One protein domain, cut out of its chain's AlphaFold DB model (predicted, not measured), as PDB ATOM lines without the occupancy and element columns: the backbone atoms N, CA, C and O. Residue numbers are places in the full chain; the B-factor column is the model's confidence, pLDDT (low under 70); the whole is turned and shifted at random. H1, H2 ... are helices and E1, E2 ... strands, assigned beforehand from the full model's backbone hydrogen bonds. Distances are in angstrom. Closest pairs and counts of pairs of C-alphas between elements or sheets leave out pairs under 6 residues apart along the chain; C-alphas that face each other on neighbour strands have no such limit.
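AT A GLANCE: This is residues 6 to 166 of the 218 residues of an uncharacterized protein of Bacillus megaterium (UniProt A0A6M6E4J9). Look for a small twisted sheet of four strands in the core, with H2 and H4 over one face of it. At one end H6 and H7 make an arm apart from the strands, while H3 and H8 only graze the sheet. The printed part has 161 residues, with eight named helices and four named strands in the order H1 H2 E1 E2 E3 H3 H4 E4 H5 H6 H7 H8; the sheet runs E1 E4 E2 E3, mixed, and the class is mixed, helices and strands. It is compact, with a radius of gyration of the C-alphas of 15.8 A and spans of 49 by 35 by 27 A.

HOW THE PARTS SIT: Begin at H1, residues 6 to 13, close but not clearly touching H8, residues 153 to 156; their closest C-alphas, Val 8 and Tyr 155, are 6.6 A apart. Next find H2, residues 22 to 31, and H4, residues 94 to 107, on the same face of the sheet, in two layers, helices on one face of a sheet. They only just touch, with 3 pairs of C-alphas within 8 A, the closest Val 25 and Leu 98 at 6.5 A, at a shallow tilt of 11 degrees, the same way. E1, residues 36 to 39, is parallel to E4, residues 112 to 117, with N 39 and O 114 2.9 A apart, within hydrogen-bond range. E4 is parallel to E2, residues 48 to 52, with N 117 and O 51 at 2.8 A. E2 and E3, residues 65 to 68, form an antiparallel hairpin, with N 50 and O 66 at 2.8 A. H3, residues 79 to 88, only grazes the sheet with residues 85 to 88. After H5, residues 119 to 122, H6, residues 126 to 134, only just touches H7, residues 141 to 148, with 3 pairs of C-alphas within 8 A, the closest Ile 133 and Val 144 at 7.6 A, at a steep tilt of 47 degrees, opposite ways. In H1, H2, H3, H4, H6 and H7 every O i to N i+4 pair is within hydrogen-bond range; H5 and H8 are too short for one.

IN THESE COORDINATES: Find C-alpha 6 at (27.872, -11.786, 37.832), where H1 begins. H2 spans 14.2 A, E2 13.6 A and H3 14.4 A from first to last C-alpha. From C-alpha 94 at (14.322, -29.589, 27.754), H4 runs 19.8 A; E4 then spans 16.4 A. H8 ends at C-alpha 156, (14.668, -5.098, 37.489).

THE WHOLE: The C-alphas farthest apart are those of Lys 106 and Leu 134, 48.8 A. The printed part has no cut, and E2 to E3 is a long link of 12 residues. Look for pLDDT under 70 at residues 58 to 60, 122 to 130, 133 and 139 to 148; the mean of the printed part is 88.1.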
ATOM      1  N   LYS A   6      27.444 -10.658  36.991       96.56
ATOM      2  CA  LYS A   6      27.872 -11.786  37.832       96.56
ATOM      3  C   LYS A   6      27.080 -11.847  39.136       96.56
ATOM      4  O   LYS A   6      26.615 -12.920  39.497       96.56
ATOM      5  N   GLU A   7      26.890 -10.720  39.821       97.00
ATOM      6  CA  GLU A   7      26.117 -10.672  41.072       97.00
ATOM      7  C   GLU A   7      24.639 -11.016  40.852       97.00
ATOM      8  O   GLU A   7      24.054 -11.745  41.652       97.00
ATOM      9  N   VAL A   8      24.047 -10.543  39.749       97.31
ATOM     10  CA  VAL A   8      22.679 -10.909  39.348       97.31
ATOM     11  C   VAL A   8      22.575 -12.410  39.101       97.31
ATOM     12  O   VAL A   8      21.677 -13.050  39.643       97.31
ATOM     13  N   TRP A   9      23.524 -12.999  38.368       97.44
ATOM     14  CA  TRP A   9      23.552 -14.444  38.139       97.44
ATOM     15  C   TRP A   9      23.691 -15.249  39.436       97.44
ATOM     16  O   TRP A   9      22.952 -16.210  39.635       97.44
ATOM     17  N   GLN A  10      24.558 -14.838  40.370       97.56
ATOM     18  CA  GLN A  10      24.660 -15.513  41.671       97.56
ATOM     19  C   GLN A  10      23.342 -15.456  42.453       97.56
ATOM     20  O   GLN A  10      22.934 -16.458  43.036       97.56
ATOM     21  N   LYS A  11      22.640 -14.315  42.429       97.38
ATOM     22  CA  LYS A  11      21.314 -14.190  43.053       97.38
ATOM     23  C   LYS A  11      20.262 -15.067  42.380       97.38
ATOM     24  O   LYS A  11      19.419 -15.612  43.085       97.38
ATOM     25  N   ILE A  12      20.313 -15.214  41.053       96.75
ATOM     26  CA  ILE A  12      19.450 -16.143  40.314       96.75
ATOM     27  C   ILE A  12      19.730 -17.566  40.793       96.75
ATOM     28  O   ILE A  12      18.818 -18.197  41.300       96.75
ATOM     29  N   LYS A  13      20.979 -18.044  40.761       96.31
ATOM     30  CA  LYS A  13      21.325 -19.424  41.161       96.31
ATOM     31  C   LYS A  13      20.942 -19.802  42.598       96.31
ATOM     32  O   LYS A  13      20.776 -20.982  42.883       96.31
ATOM     33  N   GLN A  14      20.811 -18.825  43.498       96.06
ATOM     34  CA  GLN A  14      20.340 -19.033  44.874       96.06
ATOM     35  C   GLN A  14      18.825 -19.286  44.973       96.06
ATOM     36  O   GLN A  14      18.339 -19.673  46.036       96.06
ATOM     37  N   ARG A  15      18.063 -19.044  43.901       95.00
ATOM     38  CA  ARG A  15      16.628 -19.341  43.833       95.00
ATOM     39  C   ARG A  15      16.387 -20.827  43.543       95.00
ATOM     40  O   ARG A  15      17.200 -21.462  42.869       95.00
ATOM     41  N   PRO A  16      15.278 -21.400  44.037       94.06
ATOM     42  CA  PRO A  16      14.930 -22.779  43.728       94.06
ATOM     43  C   PRO A  16      14.474 -22.880  42.267       94.06
ATOM     44  O   PRO A  16      13.603 -22.136  41.840       94.06
ATOM     45  N   PHE A  17      15.041 -23.806  41.496       94.31
ATOM     46  CA  PHE A  17      14.616 -24.104  40.123       94.31
ATOM     47  C   PHE A  17      14.353 -25.596  39.984       94.31
ATOM     48  O   PHE A  17      15.183 -26.408  40.400       94.31
ATOM     49  N   LYS A  18      13.225 -25.951  39.363       90.38
ATOM     50  CA  LYS A  18      12.810 -27.344  39.164       90.38
ATOM     51  C   LYS A  18      12.394 -27.582  37.712       90.38
ATOM     52  O   LYS A  18      11.210 -27.634  37.375       90.38
ATOM     53  N   PHE A  19      13.392 -27.722  36.844       92.00
ATOM     54  CA  PHE A  19      13.213 -28.102  35.444       92.00
ATOM     55  C   PHE A  19      14.255 -29.160  35.027       92.00
ATOM     56  O   PHE A  19      15.327 -29.228  35.639       92.00
ATOM     57  N   PRO A  20      13.955 -30.020  34.035       93.94
ATOM     58  CA  PRO A  20      14.893 -31.047  33.581       93.94
ATOM     59  C   PRO A  20      16.178 -30.441  33.004       93.94
ATOM     60  O   PRO A  20      16.124 -29.406  32.348       93.94
ATOM     61  N   LEU A  21      17.319 -31.114  33.200       96.31
ATOM     62  CA  LEU A  21      18.638 -30.691  32.691       96.31
ATOM     63  C   LEU A  21      19.126 -29.331  33.231       96.31
ATOM     64  O   LEU A  21      19.876 -28.613  32.569       96.31
ATOM     65  N   LYS A  22      18.674 -28.945  34.432       96.31
ATOM     66  CA  LYS A  22      19.041 -27.677  35.081       96.31
ATOM     67  C   LYS A  22      20.551 -27.470  35.157       96.31
ATOM     68  O   LYS A  22      21.021 -26.393  34.798       96.31
ATOM     69  N   GLU A  23      21.289 -28.465  35.637       97.31
ATOM     70  CA  GLU A  23      22.732 -28.329  35.853       97.31
ATOM     71  C   GLU A  23      23.477 -28.163  34.525       97.31
ATOM     72  O   GLU A  23      24.377 -27.334  34.421       97.31
ATOM     73  N   GLU A  24      23.053 -28.865  33.474       98.31
ATOM     74  CA  GLU A  24      23.617 -28.753  32.131       98.31
ATOM     75  C   GLU A  24      23.316 -27.395  31.493       98.31
ATOM     76  O   GLU A  24      24.199 -26.793  30.884       98.31
ATOM     77  N   VAL A  25      22.088 -26.887  31.647       97.94
ATOM     78  CA  VAL A  25      21.717 -25.547  31.168       97.94
ATOM     79  C   VAL A  25      22.509 -24.474  31.916       97.94
ATOM     80  O   VAL A  25      23.034 -23.555  31.290       97.94
ATOM     81  N   PHE A  26      22.635 -24.586  33.241       98.12
ATOM     82  CA  PHE A  26      23.370 -23.613  34.052       98.12
ATOM     83  C   PHE A  26      24.869 -23.643  33.748       98.12
ATOM     84  O   PHE A  26      25.464 -22.580  33.589       98.12
ATOM     85  N   SER A  27      25.457 -24.829  33.587       98.31
ATOM     86  CA  SER A  27      26.865 -24.974  33.197       98.31
ATOM     87  C   SER A  27      27.128 -24.339  31.832       98.31
ATOM     88  O   SER A  27      28.054 -23.546  31.692       98.31
ATOM     89  N   LEU A  28      26.251 -24.579  30.849       98.38
ATOM     90  CA  LEU A  28      26.372 -23.985  29.515       98.38
ATOM     91  C   LEU A  28      26.310 -22.446  29.549       98.38
ATOM     92  O   LEU A  28      27.046 -21.782  28.817       98.38
ATOM     93  N   ILE A  29      25.453 -21.874  30.403       98.12
ATOM     94  CA  ILE A  29      25.371 -20.420  30.622       98.12
ATOM     95  C   ILE A  29      26.677 -19.881  31.212       98.12
ATOM     96  O   ILE A  29      27.124 -18.805  30.819       98.12
ATOM     97  N   GLU A  30      27.284 -20.595  32.158       98.06
ATOM     98  CA  GLU A  30      28.521 -20.168  32.817       98.06
ATOM     99  C   GLU A  30      29.742 -20.265  31.901       98.06
ATOM    100  O   GLU A  30      30.569 -19.353  31.894       98.06
ATOM    101  N   GLU A  31      29.817 -21.313  31.083       98.19
ATOM    102  CA  GLU A  31      30.852 -21.491  30.059       98.19
ATOM    103  C   GLU A  31      30.825 -20.376  29.002       98.19
ATOM    104  O   GLU A  31      31.874 -19.979  28.504       98.19
ATOM    105  N   ASN A  32      29.638 -19.841  28.696       98.31
ATOM    106  CA  ASN A  32      29.417 -18.824  27.661       98.31
ATOM    107  C   ASN A  32      28.940 -17.490  28.255       98.31
ATOM    108  O   ASN A  32      28.159 -16.754  27.646       98.31
ATOM    109  N   PHE A  33      29.350 -17.186  29.490       97.88
ATOM    110  CA  PHE A  33      28.752 -16.098  30.264       97.88
ATOM    111  C   PHE A  33      28.987 -14.710  29.660       97.88
ATOM    112  O   PHE A  33      28.201 -13.790  29.881       97.88
ATOM    113  N   ASP A  34      30.064 -14.520  28.902       97.44
ATOM    114  CA  ASP A  34      30.327 -13.308  28.123       97.44
ATOM    115  C   ASP A  34      29.225 -13.049  27.084       97.44
ATOM    116  O   ASP A  34      28.802 -11.902  26.922       97.44
ATOM    117  N   ARG A  35      28.673 -14.120  26.510       97.38
ATOM    118  CA  ARG A  35      27.631 -14.117  25.478       97.38
ATOM    119  C   ARG A  35      26.205 -14.290  26.011       97.38
ATOM    120  O   ARG A  35      25.294 -14.646  25.265       97.38
ATOM    121  N   VAL A  36      25.987 -13.997  27.291       97.69
ATOM    122  CA  VAL A  36      24.672 -14.043  27.954       97.69
ATOM    123  C   VAL A  36      24.296 -12.674  28.526       97.69
ATOM    124  O   VAL A  36      25.161 -11.962  29.048       97.69
ATOM    125  N   ASP A  37      23.014 -12.306  28.477       97.62
ATOM    126  CA  ASP A  37      22.468 -11.155  29.214       97.62
ATOM    127  C   ASP A  37      21.035 -11.400  29.719       97.62
ATOM    128  O   ASP A  37      20.349 -12.308  29.253       97.62
ATOM    129  N   PHE A  38      20.575 -10.596  30.680       97.19
ATOM    130  CA  PHE A  38      19.275 -10.782  31.341       97.19
ATOM    131  C   PHE A  38      18.230  -9.770  30.871       97.19
ATOM    132  O   PHE A  38      18.511  -8.576  30.730       97.19
ATOM    133  N   VAL A  39      17.001 -10.245  30.671       95.12
ATOM    134  CA  VAL A  39      15.885  -9.446  30.148       95.12
ATOM    135  C   VAL A  39      14.595  -9.727  30.909       95.12
ATOM    136  O   VAL A  39      14.447 -10.757  31.567       95.12
ATOM    137  N   ILE A  40      13.651  -8.796  30.842       90.94
ATOM    138  CA  ILE A  40      12.355  -8.925  31.532       90.94
ATOM    139  C   ILE A  40      11.268  -9.583  30.669       90.94
ATOM    140  O   ILE A  40      10.205  -9.936  31.183       90.94
ATOM    141  N   ASP A  41      11.506  -9.728  29.363       88.50
ATOM    142  CA  ASP A  41      10.552 -10.315  28.424       88.50
ATOM    143  C   ASP A  41      11.254 -10.875  27.176       88.50
ATOM    144  O   ASP A  41      12.429 -10.617  26.934       88.50
ATOM    145  N   HIS A  42      10.515 -11.649  26.392       90.38
ATOM    146  CA  HIS A  42      11.001 -12.412  25.244       90.38
ATOM    147  C   HIS A  42      10.578 -11.823  23.890       90.38
ATOM    148  O   HIS A  42      11.203 -12.092  22.865       90.38
ATOM    149  N   VAL A  43       9.509 -11.019  23.858       89.69
ATOM    150  CA  VAL A  43       8.963 -10.482  22.607       89.69
ATOM    151  C   VAL A  43       9.931  -9.478  21.990       89.69
ATOM    152  O   VAL A  43      10.345  -8.519  22.637       89.69
ATOM    153  N   GLY A  44      10.271  -9.692  20.718       91.00
ATOM    154  CA  GLY A  44      11.259  -8.876  20.009       91.00
ATOM    155  C   GLY A  44      12.705  -9.308  20.259       91.00
ATOM    156  O   GLY A  44      13.616  -8.571  19.897       91.00
ATOM    157  N   ILE A  45      12.923 -10.485  20.853       94.62
ATOM    158  CA  ILE A  45      14.244 -11.083  21.043       94.62
ATOM    159  C   ILE A  45      14.461 -12.230  20.060       94.62
ATOM    160  O   ILE A  45      13.579 -13.053  19.821       94.62
ATOM    161  N   ARG A  46      15.671 -12.286  19.496       95.62
ATOM    162  CA  ARG A  46      16.060 -13.299  18.512       95.62
ATOM    163  C   ARG A  46      16.412 -14.652  19.124       95.62
ATOM    164  O   ARG A  46      16.020 -15.674  18.569       95.62
ATOM    165  N   ASP A  47      17.199 -14.649  20.194       97.69
ATOM    166  CA  ASP A  47      17.724 -15.851  20.843       97.69
ATOM    167  C   ASP A  47      17.462 -15.745  22.345       97.69
ATOM    168  O   ASP A  47      18.099 -14.951  23.045       97.69
ATOM    169  N   PHE A  48      16.478 -16.501  22.826       98.00
ATOM    170  CA  PHE A  48      15.948 -16.353  24.173       98.00
ATOM    171  C   PHE A  48      15.773 -17.691  24.897       98.00
ATOM    172  O   PHE A  48      15.366 -18.692  24.303       98.00
ATOM    173  N   LEU A  49      16.047 -17.676  26.202       98.25
ATOM    174  CA  LEU A  49      15.775 -18.744  27.160       98.25
ATOM    175  C   LEU A  49      14.923 -18.192  28.306       98.25
ATOM    176  O   LEU A  49      15.281 -17.199  28.935       98.25
ATOM    177  N   PHE A  50      13.837 -18.882  28.625       96.31
ATOM    178  CA  PHE A  50      13.066 -18.661  29.837       96.31
ATOM    179  C   PHE A  50      13.297 -19.788  30.831       96.31
ATOM    180  O   PHE A  50      13.259 -20.959  30.452       96.31
ATOM    181  N   ILE A  51      13.469 -19.435  32.101       96.19
ATOM    182  CA  ILE A  51      13.508 -20.380  33.223       96.19
ATOM    183  C   ILE A  51      12.631 -19.872  34.364       96.19
ATOM    184  O   ILE A  51      12.564 -18.670  34.615       96.19
ATOM    185  N   VAL A  52      11.969 -20.778  35.073       93.25
ATOM    186  CA  VAL A  52      11.012 -20.427  36.133       93.25
ATOM    187  C   VAL A  52      11.494 -20.915  37.493       93.25
ATOM    188  O   VAL A  52      11.837 -22.087  37.652       93.25
ATOM    189  N   GLU A  53      11.497 -20.007  38.471       93.56
ATOM    190  CA  GLU A  53      11.691 -20.326  39.888       93.56
ATOM    191  C   GLU A  53      10.588 -21.288  40.349       93.56
ATOM    192  O   GLU A  53       9.408 -21.063  40.083       93.56
ATOM    193  N   ASP A  54      10.963 -22.352  41.058       90.06
ATOM    194  CA  ASP A  54      10.013 -23.301  41.628       90.06
ATOM    195  C   ASP A  54       9.059 -22.574  42.580       90.06
ATOM    196  O   ASP A  54       9.465 -21.857  43.500       90.06
ATOM    197  N   THR A  55       7.768 -22.726  42.320       83.88
ATOM    198  CA  THR A  55       6.719 -21.910  42.923       83.88
ATOM    199  C   THR A  55       5.421 -22.708  43.018       83.88
ATOM    200  O   THR A  55       5.121 -23.487  42.115       83.88
ATOM    201  N   PRO A  56       4.595 -22.521  44.063       76.00
ATOM    202  CA  PRO A  56       3.327 -23.240  44.202       76.00
ATOM    203  C   PRO A  56       2.345 -23.027  43.039       76.00
ATOM    204  O   PRO A  56       1.498 -23.880  42.795       76.00
ATOM    205  N   ASN A  57       2.449 -21.906  42.319       74.81
ATOM    206  CA  ASN A  57       1.563 -21.566  41.205       74.81
ATOM    207  C   ASN A  57       2.290 -21.641  39.851       74.81
ATOM    208  O   ASN A  57       2.412 -20.640  39.149       74.81
ATOM    209  N   LEU A  58       2.821 -22.810  39.481       68.62
ATOM    210  CA  LEU A  58       3.489 -22.992  38.177       68.62
ATOM    211  C   LEU A  58       2.568 -22.689  36.988       68.62
ATOM    212  O   LEU A  58       3.054 -22.254  35.952       68.62
ATOM    213  N   LEU A  59       1.249 -22.838  37.160       68.38
ATOM    214  CA  LEU A  59       0.240 -22.514  36.144       68.38
ATOM    215  C   LEU A  59       0.208 -21.025  35.764       68.38
ATOM    216  O   LEU A  59      -0.343 -20.677  34.725       68.38
ATOM    217  N   ALA A  60       0.821 -20.145  36.565       69.94
ATOM    218  CA  ALA A  60       1.023 -18.743  36.198       69.94
ATOM    219  C   ALA A  60       2.026 -18.558  35.041       69.94
ATOM    220  O   ALA A  60       2.138 -17.461  34.494       69.94
ATOM    221  N   PHE A  61       2.766 -19.608  34.677       77.56
ATOM    222  CA  PHE A  61       3.720 -19.617  33.578       77.56
ATOM    223  C   PHE A  61       3.344 -20.685  32.550       77.56
ATOM    224  O   PHE A  61       2.800 -21.735  32.878       77.56
ATOM    225  N   THR A  62       3.669 -20.431  31.285       73.12
ATOM    226  CA  THR A  62       3.358 -21.356  30.184       73.12
ATOM    227  C   THR A  62       4.237 -22.610  30.186       73.12
ATOM    228  O   THR A  62       3.830 -23.636  29.649       73.12
ATOM    229  N   ALA A  63       5.438 -22.537  30.772       83.44
ATOM    230  CA  ALA A  63       6.342 -23.664  30.987       83.44
ATOM    231  C   ALA A  63       7.410 -23.327  32.039       83.44
ATOM    232  O   ALA A  63       7.755 -22.160  32.223       83.44
ATOM    233  N   ASN A  64       7.991 -24.357  32.667       89.69
ATOM    234  CA  ASN A  64       9.102 -24.197  33.620       89.69
ATOM    235  C   ASN A  64      10.425 -23.819  32.932       89.69
ATOM    236  O   ASN A  64      11.322 -23.253  33.560       89.69
ATOM    237  N   LEU A  65      10.544 -24.173  31.652       94.88
ATOM    238  CA  LEU A  65      11.629 -23.810  30.756       94.88
ATOM    239  C   LEU A  65      11.077 -23.738  29.330       94.88
ATOM    240  O   LEU A  65      10.300 -24.605  28.926       94.88
ATOM    241  N   PHE A  66      11.502 -22.740  28.563       95.94
ATOM    242  CA  PHE A  66      11.353 -22.760  27.111       95.94
ATOM    243  C   PHE A  66      12.441 -21.933  26.433       95.94
ATOM    244  O   PHE A  66      13.068 -21.075  27.049       95.94
ATOM    245  N   THR A  67      12.639 -22.167  25.144       97.94
ATOM    246  CA  THR A  67      13.524 -21.378  24.296       97.94
ATOM    247  C   THR A  67      12.795 -20.877  23.058       97.94
ATOM    248  O   THR A  67      11.834 -21.488  22.589       97.94
ATOM    249  N   THR A  68      13.272 -19.755  22.527       97.06
ATOM    250  CA  THR A  68      12.943 -19.265  21.187       97.06
ATOM    251  C   THR A  68      14.246 -18.821  20.532       97.06
ATOM    252  O   THR A  68      14.784 -17.751  20.809       97.06
ATOM    253  N   ILE A  69      14.822 -19.702  19.712       97.44
ATOM    254  CA  ILE A  69      16.149 -19.505  19.110       97.44
ATOM    255  C   ILE A  69      16.006 -19.167  17.630       97.44
ATOM    256  O   ILE A  69      15.219 -19.777  16.900       97.44
ATOM    257  N   ASN A  70      16.810 -18.206  17.175       95.75
ATOM    258  CA  ASN A  70      16.841 -17.718  15.805       95.75
ATOM    259  C   ASN A  70      15.464 -17.241  15.297       95.75
ATOM    260  O   ASN A  70      15.029 -17.574  14.190       95.75
ATOM    261  N   VAL A  71      14.760 -16.469  16.127       95.69
ATOM    262  CA  VAL A  71      13.487 -15.831  15.776       95.69
ATOM    263  C   VAL A  71      13.735 -14.696  14.786       95.69
ATOM    264  O   VAL A  71      14.541 -13.802  15.038       95.69
ATOM    265  N   ALA A  72      12.997 -14.680  13.674       94.38
ATOM    266  CA  ALA A  72      13.070 -13.624  12.657       94.38
ATOM    267  C   ALA A  72      12.323 -12.339  13.067       94.38
ATOM    268  O   ALA A  72      11.538 -11.795  12.292       94.38
ATOM    269  N   CYS A  73      12.528 -11.901  14.309       90.81
ATOM    270  CA  CYS A  73      11.966 -10.669  14.847       90.81
ATOM    271  C   CYS A  73      12.718  -9.437  14.325       90.81
ATOM    272  O   CYS A  73      13.917  -9.494  14.032       90.81
ATOM    273  N   GLU A  74      12.006  -8.316  14.247       88.81
ATOM    274  CA  GLU A  74      12.559  -7.018  13.861       88.81
ATOM    275  C   GLU A  74      12.135  -5.950  14.877       88.81
ATOM    276  O   GLU A  74      11.097  -6.071  15.532       88.81
ATOM    277  N   LYS A  75      12.947  -4.900  15.034       83.50
ATOM    278  CA  LYS A  75      12.712  -3.859  16.055       83.50
ATOM    279  C   LYS A  75      11.552  -2.927  15.712       83.50
ATOM    280  O   LYS A  75      10.948  -2.355  16.609       83.50
ATOM    281  N   ASP A  76      11.276  -2.759  14.425       86.12
ATOM    282  CA  ASP A  76      10.193  -1.937  13.886       86.12
ATOM    283  C   ASP A  76       8.874  -2.712  13.748       86.12
ATOM    284  O   ASP A  76       7.833  -2.121  13.454       86.12
ATOM    285  N   TYR A  77       8.883  -4.028  13.979       88.12
ATOM    286  CA  TYR A  77       7.661  -4.820  13.996       88.12
ATOM    287  C   TYR A  77       6.819  -4.513  15.231       88.12
ATOM    288  O   TYR A  77       7.323  -4.289  16.332       88.12
ATOM    289  N   SER A  78       5.498  -4.571  15.045       86.88
ATOM    290  CA  SER A  78       4.562  -4.465  16.158       86.88
ATOM    291  C   SER A  78       4.786  -5.592  17.167       86.88
ATOM    292  O   SER A  78       5.217  -6.696  16.816       86.88
ATOM    293  N   PHE A  79       4.424  -5.330  18.424       84.31
ATOM    294  CA  PHE A  79       4.475  -6.329  19.490       84.31
ATOM    295  C   PHE A  79       3.791  -7.637  19.074       84.31
ATOM    296  O   PHE A  79       4.404  -8.701  19.138       84.31
ATOM    297  N   LYS A  80       2.558  -7.545  18.550       84.56
ATOM    298  CA  LYS A  80       1.782  -8.698  18.073       84.56
ATOM    299  C   LYS A  80       2.560  -9.523  17.048       84.56
ATOM    300  O   LYS A  80       2.624 -10.742  17.164       84.56
ATOM    301  N   LYS A  81       3.196  -8.866  16.073       89.81
ATOM    302  CA  LYS A  81       3.954  -9.566  15.033       89.81
ATOM    303  C   LYS A  81       5.170 -10.295  15.604       89.81
ATOM    304  O   LYS A  81       5.425 -11.442  15.241       89.81
ATOM    305  N   ASN A  82       5.913  -9.650  16.499       91.50
ATOM    306  CA  ASN A  82       7.065 -10.269  17.153       91.50
ATOM    307  C   ASN A  82       6.658 -11.419  18.086       91.50
ATOM    308  O   ASN A  82       7.377 -12.417  18.159       91.50
ATOM    309  N   LEU A  83       5.503 -11.320  18.747       90.00
ATOM    310  CA  LEU A  83       4.954 -12.399  19.563       90.00
ATOM    311  C   LEU A  83       4.609 -13.620  18.702       90.00
ATOM    312  O   LEU A  83       5.058 -14.720  19.011       90.00
ATOM    313  N   GLU A  84       3.897 -13.433  17.585       90.62
ATOM    314  CA  GLU A  84       3.576 -14.514  16.637       90.62
ATOM    315  C   GLU A  84       4.839 -15.249  16.151       90.62
ATOM    316  O   GLU A  84       4.884 -16.478  16.117       90.62
ATOM    317  N   LEU A  85       5.892 -14.499  15.809       94.38
ATOM    318  CA  LEU A  85       7.170 -15.059  15.360       94.38
ATOM    319  C   LEU A  85       7.885 -15.846  16.464       94.38
ATOM    320  O   LEU A  85       8.464 -16.898  16.194       94.38
ATOM    321  N   SER A  86       7.842 -15.339  17.696       93.25
ATOM    322  CA  SER A  86       8.399 -16.018  18.863       93.25
ATOM    323  C   SER A  86       7.665 -17.331  19.140       93.25
ATOM    324  O   SER A  86       8.304 -18.370  19.288       93.25
ATOM    325  N   LEU A  87       6.327 -17.316  19.115       92.31
ATOM    326  CA  LEU A  87       5.493 -18.505  19.308       92.31
ATOM    327  C   LEU A  87       5.751 -19.579  18.241       92.31
ATOM    328  O   LEU A  87       5.772 -20.762  18.560       92.31
ATOM    329  N   TYR A  88       6.034 -19.186  16.995       94.56
ATOM    330  CA  TYR A  88       6.412 -20.130  15.937       94.56
ATOM    331  C   TYR A  88       7.730 -20.878  16.218       94.56
ATOM    332  O   TYR A  88       7.948 -21.979  15.716       94.56
ATOM    333  N   LYS A  89       8.628 -20.285  17.012       96.31
ATOM    334  CA  LYS A  89       9.906 -20.880  17.436       96.31
ATOM    335  C   LYS A  89       9.870 -21.433  18.860       96.31
ATOM    336  O   LYS A  89      10.917 -21.840  19.360       96.31
ATOM    337  N   TYR A  90       8.706 -21.426  19.505       95.81
ATOM    338  CA  TYR A  90       8.548 -21.857  20.884       95.81
ATOM    339  C   TYR A  90       8.924 -23.325  21.047       95.81
ATOM    340  O   TYR A  90       8.387 -24.200  20.368       95.81
ATOM    341  N   ASN A  91       9.830 -23.586  21.982       96.38
ATOM    342  CA  ASN A  91      10.240 -24.929  22.334       96.38
ATOM    343  C   ASN A  91      10.348 -25.076  23.853       96.38
ATOM    344  O   ASN A  91      11.230 -24.481  24.465       96.38
ATOM    345  N   SER A  92       9.474 -25.880  24.454       95.25
ATOM    346  CA  SER A  92       9.471 -26.164  25.895       95.25
ATOM    347  C   SER A  92      10.032 -27.541  26.262       95.25
ATOM    348  O   SER A  92      10.035 -27.902  27.437       95.25
ATOM    349  N   ASP A  93      10.493 -28.334  25.290       96.12
ATOM    350  CA  ASP A  93      11.166 -29.599  25.584       96.12
ATOM    351  C   ASP A  93      12.621 -29.336  26.001       96.12
ATOM    352  O   ASP A  93      13.371 -28.634  25.317       96.12
ATOM    353  N   ALA A  94      13.031 -29.894  27.142       95.75
ATOM    354  CA  ALA A  94      14.322 -29.589  27.754       95.75
ATOM    355  C   ALA A  94      15.510 -30.086  26.916       95.75
ATOM    356  O   ALA A  94      16.505 -29.376  26.774       95.75
ATOM    357  N   SER A  95      15.401 -31.279  26.325       97.31
ATOM    358  CA  SER A  95      16.483 -31.891  25.542       97.31
ATOM    359  C   SER A  95      16.746 -31.118  24.251       97.31
ATOM    360  O   SER A  95      17.886 -30.771  23.938       97.31
ATOM    361  N   SER A  96      15.686 -30.811  23.504       97.44
ATOM    362  CA  SER A  96      15.775 -30.016  22.280       97.44
ATOM    363  C   SER A  96      16.124 -28.553  22.563       97.44
ATOM    364  O   SER A  96      16.869 -27.961  21.785       97.44
ATOM    365  N   SER A  97      15.680 -27.986  23.690       97.75
ATOM    366  CA  SER A  97      16.112 -26.654  24.136       97.75
ATOM    367  C   SER A  97      17.612 -26.623  24.423       97.75
ATOM    368  O   SER A  97      18.316 -25.776  23.882       97.75
ATOM    369  N   LEU A  98      18.139 -27.580  25.196       98.31
ATOM    370  CA  LEU A  98      19.578 -27.678  25.461       98.31
ATOM    371  C   LEU A  98      20.381 -27.865  24.167       98.31
ATOM    372  O   LEU A  98      21.442 -27.262  24.008       98.31
ATOM    373  N   LYS A  99      19.873 -28.668  23.225       98.31
ATOM    374  CA  LYS A  99      20.480 -28.830  21.899       98.31
ATOM    375  C   LYS A  99      20.545 -27.495  21.145       98.31
ATOM    376  O   LYS A  99      21.625 -27.125  20.695       98.31
ATOM    377  N   ALA A 100      19.440 -26.753  21.077       98.12
ATOM    378  CA  ALA A 100      19.385 -25.460  20.395       98.12
ATOM    379  C   ALA A 100      20.320 -24.415  21.033       98.12
ATOM    380  O   ALA A 100      20.954 -23.635  20.323       98.12
ATOM    381  N   LEU A 101      20.456 -24.419  22.364       98.44
ATOM    382  CA  LEU A 101      21.411 -23.561  23.073       98.44
ATOM    383  C   LEU A 101      22.865 -23.922  22.732       98.44
ATOM    384  O   LEU A 101      23.672 -23.035  22.462       98.44
ATOM    385  N   LYS A 102      23.203 -25.217  22.700       98.44
ATOM    386  CA  LYS A 102      24.541 -25.678  22.296       98.44
ATOM    387  C   LYS A 102      24.866 -25.276  20.856       98.44
ATOM    388  O   LYS A 102      25.972 -24.812  20.594       98.44
ATOM    389  N   GLU A 103      23.910 -25.426  19.941       98.31
ATOM    390  CA  GLU A 103      24.052 -25.009  18.540       98.31
ATOM    391  C   GLU A 103      24.260 -23.492  18.427       98.31
ATOM    392  O   GLU A 103      25.186 -23.055  17.748       98.31
ATOM    393  N   LEU A 104      23.495 -22.678  19.166       97.81
ATOM    394  CA  LEU A 104      23.664 -21.220  19.198       97.81
ATOM    395  C   LEU A 104      25.099 -20.802  19.558       97.81
ATOM    396  O   LEU A 104      25.686 -19.969  18.858       97.81
ATOM    397  N   PHE A 105      25.643 -21.353  20.647       98.06
ATOM    398  CA  PHE A 105      26.977 -20.992  21.130       98.06
ATOM    399  C   PHE A 105      28.092 -21.533  20.233       98.06
ATOM    400  O   PHE A 105      29.077 -20.835  20.015       98.06
ATOM    401  N   LYS A 106      27.915 -22.734  19.667       97.56
ATOM    402  CA  LYS A 106      28.904 -23.370  18.789       97.56
ATOM    403  C   LYS A 106      28.978 -22.737  17.399       97.56
ATOM    404  O   LYS A 106      30.058 -22.677  16.821       97.56
ATOM    405  N   GLU A 107      27.842 -22.343  16.832       96.06
ATOM    406  CA  GLU A 107      27.749 -21.996  15.406       96.06
ATOM    407  C   GLU A 107      27.712 -20.494  15.140       96.06
ATOM    408  O   GLU A 107      27.835 -20.061  13.994       96.06
ATOM    409  N   THR A 108      27.507 -19.680  16.173       94.50
ATOM    410  CA  THR A 108      27.354 -18.233  16.019       94.50
ATOM    411  C   THR A 108      28.088 -17.497  17.124       94.50
ATOM    412  O   THR A 108      28.373 -18.101  18.147       94.50
ATOM    413  N   GLU A 109      28.295 -16.190  16.957       92.75
ATOM    414  CA  GLU A 109      28.792 -15.267  17.996       92.75
ATOM    415  C   GLU A 109      27.654 -14.474  18.671       92.75
ATOM    416  O   GLU A 109      27.863 -13.440  19.303       92.75
ATOM    417  N   ARG A 110      26.402 -14.918  18.503       94.94
ATOM    418  CA  ARG A 110      25.224 -14.194  19.002       94.94
ATOM    419  C   ARG A 110      25.096 -14.298  20.523       94.94
ATOM    420  O   ARG A 110      25.562 -15.261  21.135       94.94
ATOM    421  N   MET A 111      24.432 -13.299  21.104       97.06
ATOM    422  CA  MET A 111      24.060 -13.264  22.519       97.06
ATOM    423  C   MET A 111      22.829 -14.139  22.774       97.06
ATOM    424  O   MET A 111      21.870 -14.067  22.008       97.06
ATOM    425  N   LEU A 112      22.820 -14.878  23.881       98.19
ATOM    426  CA  LEU A 112      21.613 -15.466  24.458       98.19
ATOM    427  C   LEU A 112      21.027 -14.510  25.501       98.19
ATOM    428  O   LEU A 112      21.715 -14.105  26.440       98.19
ATOM    429  N   TYR A 113      19.742 -14.198  25.380       98.06
ATOM    430  CA  TYR A 113      19.023 -13.431  26.394       98.06
ATOM    431  C   TYR A 113      18.215 -14.357  27.293       98.06
ATOM    432  O   TYR A 113      17.534 -15.262  26.816       98.06
ATOM    433  N   ILE A 114      18.275 -14.125  28.600       98.06
ATOM    434  CA  ILE A 114      17.622 -14.979  29.590       98.06
ATOM    435  C   ILE A 114      16.565 -14.180  30.340       98.06
ATOM    436  O   ILE A 114      16.863 -13.146  30.939       98.06
ATOM    437  N   GLY A 115      15.333 -14.680  30.318       95.69
ATOM    438  CA  GLY A 115      14.251 -14.229  31.183       95.69
ATOM    439  C   GLY A 115      14.031 -15.208  32.329       95.69
ATOM    440  O   GLY A 115      14.136 -16.422  32.154       95.69
ATOM    441  N   VAL A 116      13.702 -14.675  33.504       95.00
ATOM    442  CA  VAL A 116      13.429 -15.485  34.694       95.00
ATOM    443  C   VAL A 116      12.015 -15.210  35.195       95.00
ATOM    444  O   VAL A 116      11.661 -14.065  35.484       95.00
ATOM    445  N   GLY A 117      11.207 -16.263  35.298       91.94
ATOM    446  CA  GLY A 117       9.907 -16.230  35.957       91.94
ATOM    447  C   GLY A 117      10.086 -16.368  37.462       91.94
ATOM    448  O   GLY A 117      10.293 -17.472  37.954       91.94
ATOM    449  N   PHE A 118      10.030 -15.256  38.192       91.56
ATOM    450  CA  PHE A 118      10.147 -15.260  39.651       91.56
ATOM    451  C   PHE A 118       8.793 -15.513  40.313       91.56
ATOM    452  O   PHE A 118       7.753 -15.099  39.791       91.56
ATOM    453  N   LYS A 119       8.784 -16.088  41.520       88.06
ATOM    454  CA  LYS A 119       7.541 -16.218  42.307       88.06
ATOM    455  C   LYS A 119       6.879 -14.858  42.571       88.06
ATOM    456  O   LYS A 119       5.659 -14.753  42.649       88.06
ATOM    457  N   GLU A 120       7.676 -13.792  42.682       85.31
ATOM    458  CA  GLU A 120       7.202 -12.418  42.851       85.31
ATOM    459  C   GLU A 120       6.374 -11.938  41.645       85.31
ATOM    460  O   GLU A 120       5.448 -11.147  41.827       85.31
ATOM    461  N   SER A 121       6.640 -12.464  40.443       77.38
ATOM    462  CA  SER A 121       5.934 -12.113  39.203       77.38
ATOM    463  C   SER A 121       4.492 -12.623  39.148       77.38
ATOM    464  O   SER A 121       3.753 -12.238  38.251       77.38
ATOM    465  N   GLN A 122       4.079 -13.442  40.117       69.62
ATOM    466  CA  GLN A 122       2.739 -14.029  40.203       69.62
ATOM    467  C   GLN A 122       1.737 -13.162  40.971       69.62
ATOM    468  O   GLN A 122       0.539 -13.431  40.943       69.62
ATOM    469  N   LYS A 123       2.209 -12.142  41.699       60.38
ATOM    470  CA  LYS A 123       1.343 -11.283  42.512       60.38
ATOM    471  C   LYS A 123       0.711 -10.191  41.651       60.38
ATOM    472  O   LYS A 123       1.217  -9.066  41.618       60.38
ATOM    473  N   ILE A 124      -0.389 -10.526  40.981       61.06
ATOM    474  CA  ILE A 124      -1.270  -9.543  40.343       61.06
ATOM    475  C   ILE A 124      -2.049  -8.817  41.447       61.06
ATOM    476  O   ILE A 124      -2.617  -9.442  42.336       61.06
ATOM    477  N   ASP A 125      -2.025  -7.488  41.419       62.91
ATOM    478  CA  ASP A 125      -2.881  -6.651  42.261       62.91
ATOM    479  C   ASP A 125      -4.209  -6.453  41.521       62.91
ATOM    480  O   ASP A 125      -4.305  -5.608  40.630       62.91
ATOM    481  N   GLU A 126      -5.194  -7.307  41.816       59.88
ATOM    482  CA  GLU A 126      -6.465  -7.374  41.081       59.88
ATOM    483  C   GLU A 126      -7.249  -6.054  41.121       59.88
ATOM    484  O   GLU A 126      -7.840  -5.662  40.117       59.88
ATOM    485  N   ALA A 127      -7.203  -5.322  42.239       62.53
ATOM    486  CA  ALA A 127      -7.911  -4.051  42.383       62.53
ATOM    487  C   ALA A 127      -7.305  -2.964  41.482       62.53
ATOM    488  O   ALA A 127      -8.017  -2.309  40.720       62.53
ATOM    489  N   LYS A 128      -5.972  -2.832  41.504       66.00
ATOM    490  CA  LYS A 128      -5.253  -1.923  40.601       66.00
ATOM    491  C   LYS A 128      -5.426  -2.328  39.131       66.00
ATOM    492  O   LYS A 128      -5.526  -1.471  38.256       66.00
ATOM    493  N   PHE A 129      -5.482  -3.630  38.854       68.94
ATOM    494  CA  PHE A 129      -5.695  -4.187  37.517       68.94
ATOM    495  C   PHE A 129      -7.054  -3.797  36.932       68.94
ATOM    496  O   PHE A 129      -7.120  -3.343  35.788       68.94
ATOM    497  N   THR A 130      -8.127  -3.934  37.711       66.31
ATOM    498  CA  THR A 130      -9.469  -3.537  37.276       66.31
ATOM    499  C   THR A 130      -9.527  -2.041  36.968       66.31
ATOM    500  O   THR A 130     -10.048  -1.659  35.923       66.31
ATOM    501  N   GLU A 131      -8.935  -1.195  37.811       72.12
ATOM    502  CA  GLU A 131      -8.909   0.257  37.600       72.12
ATOM    503  C   GLU A 131      -8.139   0.656  36.328       72.12
ATOM    504  O   GLU A 131      -8.642   1.422  35.501       72.12
ATOM    505  N   GLU A 132      -6.942   0.099  36.110       71.25
ATOM    506  CA  GLU A 132      -6.130   0.451  34.943       71.25
ATOM    507  C   GLU A 132      -6.730  -0.056  33.617       71.25
ATOM    508  O   GLU A 132      -6.648   0.653  32.610       71.25
ATOM    509  N   ILE A 133      -7.385  -1.225  33.598       67.62
ATOM    510  CA  ILE A 133      -8.120  -1.706  32.413       67.62
ATOM    511  C   ILE A 133      -9.310  -0.801  32.107       67.62
ATOM    512  O   ILE A 133      -9.478  -0.380  30.962       67.62
ATOM    513  N   LEU A 134     -10.127  -0.487  33.117       74.88
ATOM    514  CA  LEU A 134     -11.311   0.356  32.941       74.88
ATOM    515  C   LEU A 134     -10.947   1.772  32.474       74.88
ATOM    516  O   LEU A 134     -11.737   2.410  31.783       74.88
ATOM    517  N   SER A 135      -9.736   2.242  32.789       77.56
ATOM    518  CA  SER A 135      -9.220   3.534  32.324       77.56
ATOM    519  C   SER A 135      -8.780   3.564  30.849       77.56
ATOM    520  O   SER A 135      -8.451   4.634  30.340       77.56
ATOM    521  N   GLY A 136      -8.740   2.419  30.151       73.19
ATOM    522  CA  GLY A 136      -8.285   2.343  28.755       73.19
ATOM    523  C   GLY A 136      -6.786   2.610  28.569       73.19
ATOM    524  O   GLY A 136      -6.345   2.941  27.471       73.19
ATOM    525  N   LYS A 137      -5.991   2.481  29.638       73.00
ATOM    526  CA  LYS A 137      -4.556   2.809  29.671       73.00
ATOM    527  C   LYS A 137      -3.685   1.926  28.766       73.00
ATOM    528  O   LYS A 137      -2.595   2.351  28.387       73.00
ATOM    529  N   TYR A 138      -4.136   0.717  28.433       70.06
ATOM    530  CA  TYR A 138      -3.369  -0.276  27.674       70.06
ATOM    531  C   TYR A 138      -4.117  -0.702  26.405       70.06
ATOM    532  O   TYR A 138      -5.335  -0.866  26.433       70.06
ATOM    533  N   GLY A 139      -3.392  -0.906  25.301       62.88
ATOM    534  CA  GLY A 139      -3.973  -1.289  24.011       62.88
ATOM    535  C   GLY A 139      -4.158  -2.800  23.835       62.88
ATOM    536  O   GLY A 139      -4.912  -3.221  22.958       62.88
ATOM    537  N   THR A 140      -3.487  -3.626  24.649       62.03
ATOM    538  CA  THR A 140      -3.528  -5.101  24.572       62.03
ATOM    539  C   THR A 140      -3.457  -5.772  25.953       62.03
ATOM    540  O   THR A 140      -2.913  -5.198  26.893       62.03
ATOM    541  N   GLN A 141      -3.962  -7.010  26.085       58.62
ATOM    542  CA  GLN A 141      -3.871  -7.792  27.334       58.62
ATOM    543  C   GLN A 141      -2.417  -8.056  27.762       58.62
ATOM    544  O   GLN A 141      -2.099  -7.936  28.942       58.62
ATOM    545  N   GLU A 142      -1.504  -8.346  26.834       59.47
ATOM    546  CA  GLU A 142      -0.084  -8.524  27.154       59.47
ATOM    547  C   GLU A 142       0.608  -7.253  27.677       59.47
ATOM    548  O   GLU A 142       1.470  -7.357  28.550       59.47
ATOM    549  N   GLU A 143       0.240  -6.054  27.207       63.69
ATOM    550  CA  GLU A 143       0.762  -4.792  27.764       63.69
ATOM    551  C   GLU A 143       0.333  -4.600  29.220       63.69
ATOM    552  O   GLU A 143       1.144  -4.190  30.057       63.69
ATOM    553  N   VAL A 144      -0.912  -4.972  29.531       64.31
ATOM    554  CA  VAL A 144      -1.427  -5.002  30.902       64.31
ATOM    555  C   VAL A 144      -0.603  -5.983  31.741       64.31
ATOM    556  O   VAL A 144      -0.089  -5.622  32.799       64.31
ATOM    557  N   LEU A 145      -0.400  -7.213  31.252       63.00
ATOM    558  CA  LEU A 145       0.382  -8.235  31.956       63.00
ATOM    559  C   LEU A 145       1.832  -7.785  32.195       63.00
ATOM    560  O   LEU A 145       2.367  -8.013  33.279       63.00
ATOM    561  N   LYS A 146       2.466  -7.100  31.235       64.62
ATOM    562  CA  LYS A 146       3.831  -6.566  31.380       64.62
ATOM    563  C   LYS A 146       3.919  -5.488  32.461       64.62
ATOM    564  O   LYS A 146       4.864  -5.512  33.247       64.62
ATOM    565  N   ALA A 147       2.946  -4.580  32.532       64.56
ATOM    566  CA  ALA A 147       2.904  -3.539  33.559       64.56
ATOM    567  C   ALA A 147       2.744  -4.102  34.984       64.56
ATOM    568  O   ALA A 147       3.117  -3.452  35.962       64.56
ATOM    569  N   LEU A 148       2.209  -5.319  35.101       62.75
ATOM    570  CA  LEU A 148       1.881  -5.957  36.376       62.75
ATOM    571  C   LEU A 148       2.916  -6.982  36.830       62.75
ATOM    572  O   LEU A 148       2.934  -7.336  38.011       62.75
ATOM    573  N   ARG A 149       3.798  -7.441  35.932       72.19
ATOM    574  CA  ARG A 149       4.906  -8.327  36.298       72.19
ATOM    575  C   ARG A 149       5.813  -7.623  37.298       72.19
ATOM    576  O   ARG A 149       6.535  -6.680  36.975       72.19
ATOM    577  N   LYS A 150       5.809  -8.125  38.528       80.44
ATOM    578  CA  LYS A 150       6.767  -7.719  39.552       80.44
ATOM    579  C   LYS A 150       8.018  -8.573  39.430       80.44
ATOM    580  O   LYS A 150       7.955  -9.797  39.349       80.44
ATOM    581  N   PHE A 151       9.164  -7.916  39.444       88.62
ATOM    582  CA  PHE A 151      10.462  -8.568  39.531       88.62
ATOM    583  C   PHE A 151      11.107  -8.170  40.855       88.62
ATOM    584  O   PHE A 151      10.824  -7.078  41.362       88.62
ATOM    585  N   PRO A 152      11.988  -9.007  41.421       91.62
ATOM    586  CA  PRO A 152      12.848  -8.554  42.501       91.62
ATOM    587  C   PRO A 152      13.592  -7.281  42.078       91.62
ATOM    588  O   PRO A 152      14.119  -7.221  40.967       91.62
ATOM    589  N   GLU A 153      13.667  -6.281  42.959       90.62
ATOM    590  CA  GLU A 153      14.254  -4.964  42.644       90.62
ATOM    591  C   GLU A 153      15.685  -5.075  42.095       90.62
ATOM    592  O   GLU A 153      16.078  -4.399  41.145       90.62
ATOM    593  N   TRP A 154      16.465  -6.007  42.643       93.94
ATOM    594  CA  TRP A 154      17.818  -6.274  42.173       93.94
ATOM    595  C   TRP A 154      17.860  -6.795  40.728       93.94
ATOM    596  O   TRP A 154      18.819  -6.497  40.019       93.94
ATOM    597  N   TYR A 155      16.838  -7.529  40.276       94.44
ATOM    598  CA  TYR A 155      16.739  -8.022  38.902       94.44
ATOM    599  C   TYR A 155      16.272  -6.912  37.964       94.44
ATOM    600  O   TYR A 155      16.929  -6.660  36.960       94.44
ATOM    601  N   SER A 156      15.196  -6.195  38.315       89.75
ATOM    602  CA  SER A 156      14.668  -5.098  37.489       89.75
ATOM    603  C   SER A 156      15.645  -3.931  37.350       89.75
ATOM    604  O   SER A 156      15.647  -3.258  36.325       89.75
ATOM    605  N   SER A 157      16.515  -3.707  38.339       89.94
ATOM    606  CA  SER A 157      17.566  -2.689  38.246       89.94
ATOM    607  C   SER A 157      18.656  -3.020  37.217       89.94
ATOM    608  O   SER A 157      19.371  -2.116  36.784       89.94
ATOM    609  N   TYR A 158      18.809  -4.292  36.830       94.12
ATOM    610  CA  TYR A 158      19.831  -4.752  35.890       94.12
ATOM    611  C   TYR A 158      19.246  -5.155  34.531       94.12
ATOM    612  O   TYR A 158      19.772  -4.735  33.499       94.12
ATOM    613  N   ALA A 159      18.205  -5.993  34.538       93.56
ATOM    614  CA  ALA A 159      17.653  -6.629  33.351       93.56
ATOM    615  C   ALA A 159      17.063  -5.601  32.381       93.56
ATOM    616  O   ALA A 159      16.462  -4.606  32.788       93.56
ATOM    617  N   LYS A 160      17.240  -5.850  31.084       92.38
ATOM    618  CA  LYS A 160      16.832  -4.921  30.023       92.38
ATOM    619  C   LYS A 160      15.407  -5.199  29.551       92.38
ATOM    620  O   LYS A 160      14.966  -6.351  29.520       92.38
ATOM    621  N   ASP A 161      14.709  -4.149  29.128       88.81
ATOM    622  CA  ASP A 161      13.515  -4.291  28.293       88.81
ATOM    623  C   ASP A 161      13.959  -4.698  26.878       88.81
ATOM    624  O   ASP A 161      14.900  -4.090  26.361       88.81
ATOM    625  N   PRO A 162      13.324  -5.689  26.226       88.50
ATOM    626  CA  PRO A 162      13.665  -6.080  24.859       88.50
ATOM    627  C   PRO A 162      13.807  -4.935  23.860       88.50
ATOM    628  O   PRO A 162      14.687  -4.978  23.002       88.50
ATOM    629  N   LYS A 163      12.991  -3.884  23.996       85.00
ATOM    630  CA  LYS A 163      13.050  -2.709  23.112       85.00
ATOM    631  C   LYS A 163      14.384  -1.949  23.195       85.00
ATOM    632  O   LYS A 163      14.772  -1.291  22.233       85.00
ATOM    633  N   ASP A 164      15.089  -2.053  24.322       88.06
ATOM    634  CA  ASP A 164      16.351  -1.352  24.576       88.06
ATOM    635  C   ASP A 164      17.569  -2.164  24.092       88.06
ATOM    636  O   ASP A 164      18.717  -1.719  24.184       88.06
ATOM    637  N   ILE A 165      17.341  -3.372  23.568       89.44
ATOM    638  CA  ILE A 165      18.397  -4.302  23.184       89.44
ATOM    639  C   ILE A 165      18.784  -4.106  21.725       89.44
ATOM    640  O   ILE A 165      17.974  -4.165  20.800       89.44
ATOM    641  N   GLN A 166      20.083  -3.933  21.501       85.06
ATOM    642  CA  GLN A 166      20.653  -3.830  20.167       85.06
ATOM    643  C   GLN A 166      21.236  -5.183  19.748       85.06
ATOM    644  O   GLN A 166      22.297  -5.581  20.216       85.06
TER     645      GLN A 166